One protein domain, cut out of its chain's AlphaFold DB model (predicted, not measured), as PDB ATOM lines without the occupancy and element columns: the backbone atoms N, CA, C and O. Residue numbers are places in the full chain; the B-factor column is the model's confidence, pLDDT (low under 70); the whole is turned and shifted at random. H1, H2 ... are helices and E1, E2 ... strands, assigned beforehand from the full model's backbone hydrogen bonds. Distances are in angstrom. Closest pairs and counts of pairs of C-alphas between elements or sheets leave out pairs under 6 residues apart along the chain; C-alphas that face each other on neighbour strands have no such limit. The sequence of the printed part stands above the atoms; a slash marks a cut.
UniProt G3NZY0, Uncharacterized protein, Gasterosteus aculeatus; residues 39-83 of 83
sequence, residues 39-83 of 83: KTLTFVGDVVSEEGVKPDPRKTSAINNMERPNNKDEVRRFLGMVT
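This is residues 39 to 83 of the 83 residues of an uncharacterized protein of Gasterosteus aculeatus (UniProt G3NZY0). A small three-stranded sheet, E1 to E3, sits at one end of a drawn-out rod, short helix H1 follows it in the middle, and helix H2 at the far end folds back without reaching the sheet or H1. The printed part has 45 residues, with three named strands and then two named helices along the chain; the sheet has the order E1, E2, E3, is antiparallel, and the class is mixed, helices and strands. The whole is extended, with a radius of gyration of the C-alphas of 14.6 A and spans of 44 by 18 by 16 A.

E1, residues 40 to 43, and E2, residues 46 to 49, form a hairpin with a tight link; N 43 and O 46 are 2.8 A apart, within hydrogen-bond range. E2 and E3, residues 52 to 55, form another hairpin, with N 47 and O 54 at 2.7 A, within hydrogen-bond range. The three strands make a meander, each the antiparallel neighbour of the one before. H1, residues 57 to 64, follows by a tight link and is only just not on the sheet, with 4 pairs of C-alphas within 10 A. H2, residues 72 to 82, is apart from H1 and not on the sheet. In H2 every O i to N i+4 pair is within hydrogen-bond range; in H1, 2 of 4 are.

E1 begins at C-alpha 40, (31.354, 28.277, 12.708), and is 9.7 A long; E2 is 9.6 A and E3 10.1 A. H1 is 9.2 A long. H2 is 15.8 A long and ends at C-alpha 82, (17.986, 47.496, 28.881).

The C-alphas farthest apart, of Lys 39 and Lys 72, are 44.5 A apart. The printed part has no cut and no long link. Residues 70 to 76, of which 72 to 76 belong to H2, stand free. The mean pLDDT of the printed part is 72.9; residues under 70 include 57 to 65.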
ATOM      1  N   LYS A  39      33.129  25.101  10.661       77.00
ATOM      2  CA  LYS A  39      32.952  24.852  12.107       77.00
ATOM      3  C   LYS A  39      32.171  25.959  12.817       77.00
ATOM      4  O   LYS A  39      31.799  25.832  13.981       77.00
ATOM      5  N   THR A  40      32.018  27.102  12.160       77.94
ATOM      6  CA  THR A  40      31.354  28.277  12.708       77.94
ATOM      7  C   THR A  40      30.610  28.990  11.587       77.94
ATOM      8  O   THR A  40      31.195  29.241  10.539       77.94
ATOM      9  N   LEU A  41      29.334  29.301  11.808       82.31
ATOM     10  CA  LEU A  41      28.428  29.919  10.837       82.31
ATOM     11  C   LEU A  41      27.712  31.097  11.492       82.31
ATOM     12  O   LEU A  41      27.245  30.981  12.622       82.31
ATOM     13  N   THR A  42      27.539  32.206  10.774       78.31
ATOM     14  CA  THR A  42      26.644  33.278  11.240       78.31
ATOM     15  C   THR A  42      25.234  33.075  10.686       78.31
ATOM     16  O   THR A  42      25.012  33.165   9.481       78.31
ATOM     17  N   PHE A  43      24.254  32.858  11.559       76.38
ATOM     18  CA  PHE A  43      22.847  32.696  11.204       76.38
ATOM     19  C   PHE A  43      21.971  33.698  11.969       76.38
ATOM     20  O   PHE A  43      21.987  33.747  13.190       76.38
ATOM     21  N   VAL A  44      21.214  34.535  11.248       74.69
ATOM     22  CA  VAL A  44      20.249  35.518  11.814       74.69
ATOM     23  C   VAL A  44      20.876  36.500  12.838       74.69
ATOM     24  O   VAL A  44      20.210  37.138  13.657       74.69
ATOM     25  N   GLY A  45      22.185  36.731  12.725       69.00
ATOM     26  CA  GLY A  45      22.930  37.613  13.624       69.00
ATOM     27  C   GLY A  45      23.328  36.952  14.941       69.00
ATOM     28  O   GLY A  45      23.603  37.670  15.899       69.00
ATOM     29  N   ASP A  46      23.372  35.624  14.959       73.69
ATOM     30  CA  ASP A  46      24.040  34.810  15.962       73.69
ATOM     31  C   ASP A  46      25.099  33.939  15.271       73.69
ATOM     32  O   ASP A  46      24.909  33.432  14.168       73.69
ATOM     33  N   VAL A  47      26.252  33.799  15.904       79.75
ATOM     34  CA  VAL A  47      27.354  32.933  15.506       79.75
ATOM     35  C   VAL A  47      27.141  31.564  16.148       79.75
ATOM     36  O   VAL A  47      27.226  31.409  17.364       79.75
ATOM     37  N   VAL A  48      26.869  30.557  15.328       78.25
ATOM     38  CA  VAL A  48      26.737  29.157  15.734       78.25
ATOM     39  C   VAL A  48      28.105  28.494  15.606       78.25
ATOM     40  O   VAL A  48      28.694  28.514  14.529       78.25
ATOM     41  N   SER A  49      28.619  27.929  16.697       79.38
ATOM     42  CA  SER A  49      29.913  27.232  16.766       79.38
ATOM     43  C   SER A  49      29.779  25.901  17.516       79.38
ATOM     44  O   SER A  49      28.745  25.665  18.140       79.38
ATOM     45  N   GLU A  50      30.819  25.056  17.513       70.25
ATOM     46  CA  GLU A  50      30.859  23.818  18.326       70.25
ATOM     47  C   GLU A  50      30.593  24.074  19.821       70.25
ATOM     48  O   GLU A  50      29.989  23.248  20.496       70.25
ATOM     49  N   GLU A  51      30.985  25.242  20.340       70.06
ATOM     50  CA  GLU A  51      30.765  25.631  21.742       70.06
ATOM     51  C   GLU A  51      29.344  26.160  22.019       70.06
ATOM     52  O   GLU A  51      29.025  26.525  23.151       70.06
ATOM     53  N   GLY A  52      28.491  26.239  20.994       68.94
ATOM     54  CA  GLY A  52      27.125  26.745  21.075       68.94
ATOM     55  C   GLY A  52      26.893  28.039  20.295       68.94
ATOM     56  O   GLY A  52      27.684  28.446  19.437       68.94
ATOM     57  N   VAL A  53      25.756  28.674  20.587       75.94
ATOM     58  CA  VAL A  53      25.279  29.895  19.924       75.94
ATOM     59  C   VAL A  53      25.776  31.117  20.691       75.94
ATOM     60  O   VAL A  53      25.455  31.298  21.865       75.94
ATOM     61  N   LYS A  54      26.559  31.967  20.028       74.19
ATOM     62  CA  LYS A  54      27.040  33.251  20.550       74.19
ATOM     63  C   LYS A  54      26.398  34.386  19.747       74.19
ATOM     64  O   LYS A  54      26.301  34.259  18.535       74.19
ATOM     65  N   PRO A  55      25.989  35.508  20.352       68.25
ATOM     66  CA  PRO A  55      25.461  36.636  19.586       68.25
ATOM     67  C   PRO A  55      26.521  37.199  18.629       68.25
ATOM     68  O   PRO A  55      27.696  37.264  18.999       68.25
ATOM     69  N   ASP A  56      26.132  37.635  17.422       70.81
ATOM     70  CA  ASP A  56      27.085  38.233  16.475       70.81
ATOM     71  C   ASP A  56      27.764  39.451  17.132       70.81
ATOM     72  O   ASP A  56      27.071  40.356  17.622       70.81
ATOM     73  N   PRO A  57      29.111  39.510  17.141       66.69
ATOM     74  CA  PRO A  57      29.854  40.622  17.719       66.69
ATOM     75  C   PRO A  57      29.448  41.982  17.137       66.69
ATOM     76  O   PRO A  57      29.583  43.003  17.804       66.69
ATOM     77  N   ARG A  58      28.876  42.028  15.928       65.00
ATOM     78  CA  ARG A  58      28.314  43.250  15.340       65.00
ATOM     79  C   ARG A  58      27.106  43.772  16.114       65.00
ATOM     80  O   ARG A  58      27.026  44.978  16.325       65.00
ATOM     81  N   LYS A  59      26.212  42.904  16.604       61.81
ATOM     82  CA  LYS A  59      25.088  43.318  17.466       61.81
ATOM     83  C   LYS A  59      25.566  43.731  18.858       61.81
ATOM     84  O   LYS A  59      25.036  44.683  19.421       61.81
ATOM     85  N   THR A  60      26.577  43.056  19.406       61.28
ATOM     86  CA  THR A  60      27.078  43.355  20.760       61.28
ATOM     87  C   THR A  60      28.065  44.521  20.797       61.28
ATOM     88  O   THR A  60      28.223  45.142  21.844       61.28
ATOM     89  N   SER A  61      28.681  44.883  19.669       64.56
ATOM     90  CA  SER A  61      29.642  45.992  19.581       64.56
ATOM     91  C   SER A  61      29.053  47.339  19.997       64.56
ATOM     92  O   SER A  61      29.736  48.110  20.658       64.56
ATOM     93  N   ALA A  62      27.780  47.610  19.690       67.06
ATOM     94  CA  ALA A  62      27.114  48.852  20.086       67.06
ATOM     95  C   ALA A  62      26.925  48.967  21.608       67.06
ATOM     96  O   ALA A  62      26.954  50.066  22.150       67.06
ATOM     97  N   ILE A  63      26.755  47.833  22.295       67.19
ATOM     98  CA  ILE A  63      26.648  47.780  23.757       67.19
ATOM     99  C   ILE A  63      28.046  47.823  24.384       67.19
ATOM    100  O   ILE A  63      28.266  48.563  25.336       67.19
ATOM    101  N   ASN A  64      29.007  47.084  23.822       65.31
ATOM    102  CA  ASN A  64      30.388  47.047  24.311       65.31
ATOM    103  C   ASN A  64      31.134  48.376  24.122       65.31
ATOM    104  O   ASN A  64      31.937  48.743  24.972       65.31
ATOM    105  N   ASN A  65      30.868  49.104  23.034       69.56
ATOM    106  CA  ASN A  65      31.463  50.417  22.762       69.56
ATOM    107  C   ASN A  65      30.656  51.574  23.361       69.56
ATOM    108  O   ASN A  65      30.966  52.734  23.089       69.56
ATOM    109  N   MET A  66      29.599  51.291  24.127       70.56
ATOM    110  CA  MET A  66      28.834  52.351  24.765       70.56
ATOM    111  C   MET A  66      29.705  52.994  25.848       70.56
ATOM    112  O   MET A  66      30.181  52.315  26.759       70.56
ATOM    113  N   GLU A  67      29.950  54.300  25.736       71.06
ATOM    114  CA  GLU A  67      30.740  55.019  26.734       71.06
ATOM    115  C   GLU A  67      30.067  54.950  28.105       71.06
ATOM    116  O   GLU A  67      28.838  54.977  28.230       71.06
ATOM    117  N   ARG A  68      30.889  54.852  29.154       74.38
ATOM    118  CA  ARG A  68      30.389  54.792  30.523       74.38
ATOM    119  C   ARG A  68      29.637  56.097  30.818       74.38
ATOM    120  O   ARG A  68      30.263  57.154  30.754       74.38
ATOM    121  N   PRO A  69      28.338  56.041  31.161       76.81
ATOM    122  CA  PRO A  69      27.562  57.244  31.413       76.81
ATOM    123  C   PRO A  69      28.159  58.001  32.601       76.81
ATOM    124  O   PRO A  69      28.402  57.418  33.661       76.81
ATOM    125  N   ASN A  70      28.399  59.297  32.417       78.75
ATOM    126  CA  ASN A  70      28.997  60.172  33.427       78.75
ATOM    127  C   ASN A  70      27.946  61.025  34.145       78.75
ATOM    128  O   ASN A  70      28.244  61.614  35.184       78.75
ATOM    129  N   ASN A  71      26.716  61.082  33.623       80.00
ATOM    130  CA  ASN A  71      25.652  61.898  34.196       80.00
ATOM    131  C   ASN A  71      24.357  61.113  34.480       80.00
ATOM    132  O   ASN A  71      24.062  60.095  33.853       80.00
ATOM    133  N   LYS A  72      23.544  61.610  35.424       80.12
ATOM    134  CA  LYS A  72      22.289  60.957  35.856       80.12
ATOM    135  C   LYS A  72      21.304  60.724  34.706       80.12
ATOM    136  O   LYS A  72      20.623  59.699  34.700       80.12
ATOM    137  N   ASP A  73      21.236  61.640  33.745       79.38
ATOM    138  CA  ASP A  73      20.345  61.522  32.586       79.38
ATOM    139  C   ASP A  73      20.792  60.415  31.619       79.38
ATOM    140  O   ASP A  73      19.961  59.683  31.079       79.38
ATOM    141  N   GLU A  74      22.103  60.213  31.470       78.06
ATOM    142  CA  GLU A  74      22.673  59.140  30.648       78.06
ATOM    143  C   GLU A  74      22.463  57.769  31.298       78.06
ATOM    144  O   GLU A  74      22.097  56.813  30.617       78.06
ATOM    145  N   VAL A  75      22.593  57.681  32.629       80.69
ATOM    146  CA  VAL A  75      22.277  56.456  33.384       80.69
ATOM    147  C   VAL A  75      20.802  56.079  33.217       80.69
ATOM    148  O   VAL A  75      20.488  54.913  32.990       80.69
ATOM    149  N   ARG A  76      19.884  57.054  33.281       81.06
ATOM    150  CA  ARG A  76      18.448  56.812  33.052       81.06
ATOM    151  C   ARG A  76      18.163  56.341  31.627       81.06
ATOM    152  O   ARG A  76      17.366  55.424  31.447       81.06
ATOM    153  N   ARG A  77      18.825  56.932  30.628       77.69
ATOM    154  CA  ARG A  77      18.700  56.529  29.220       77.69
ATOM    155  C   ARG A  77      19.217  55.110  28.979       77.69
ATOM    156  O   ARG A  77      18.559  54.350  28.276       77.69
ATOM    157  N   PHE A  78      20.344  54.746  29.589       76.31
ATOM    158  CA  PHE A  78      20.876  53.385  29.540       76.31
ATOM    159  C   PHE A  78      19.900  52.377  30.156       76.31
ATOM    160  O   PHE A  78      19.573  51.368  29.538       76.31
ATOM    161  N   LEU A  79      19.368  52.682  31.345       77.25
ATOM    162  CA  LEU A  79      18.418  51.807  32.032       77.25
ATOM    163  C   LEU A  79      17.128  51.595  31.219       77.25
ATOM    164  O   LEU A  79      16.584  50.494  31.203       77.25
ATOM    165  N   GLY A  80      16.680  52.629  30.498       77.50
ATOM    166  CA  GLY A  80      15.542  52.549  29.580       77.50
ATOM    167  C   GLY A  80      15.809  51.804  28.266       77.50
ATOM    168  O   GLY A  80      14.854  51.498  27.569       77.50
ATOM    169  N   MET A  81      17.068  51.521  27.906       70.19
ATOM    170  CA  MET A  81      17.422  50.671  26.753       70.19
ATOM    171  C   MET A  81      17.526  49.184  27.114       70.19
ATOM    172  O   MET A  81      17.416  48.339  26.231       70.19
ATOM    173  N   VAL A  82      17.800  48.871  28.383       68.06
ATOM    174  CA  VAL A  82      17.986  47.496  28.881       68.06
ATOM    175  C   VAL A  82      16.668  46.862  29.351       68.06
ATOM    176  O   VAL A  82      16.582  45.638  29.418       68.06
ATOM    177  N   THR A  83      15.664  47.684  29.675       51.03
ATOM    178  CA  THR A  83      14.315  47.253  30.094       51.03
ATOM    179  C   THR A  83      13.391  47.135  28.892       51.03
ATOM    180  O   THR A  83      12.637  46.140  28.833       51.03
TER     181      THR A  83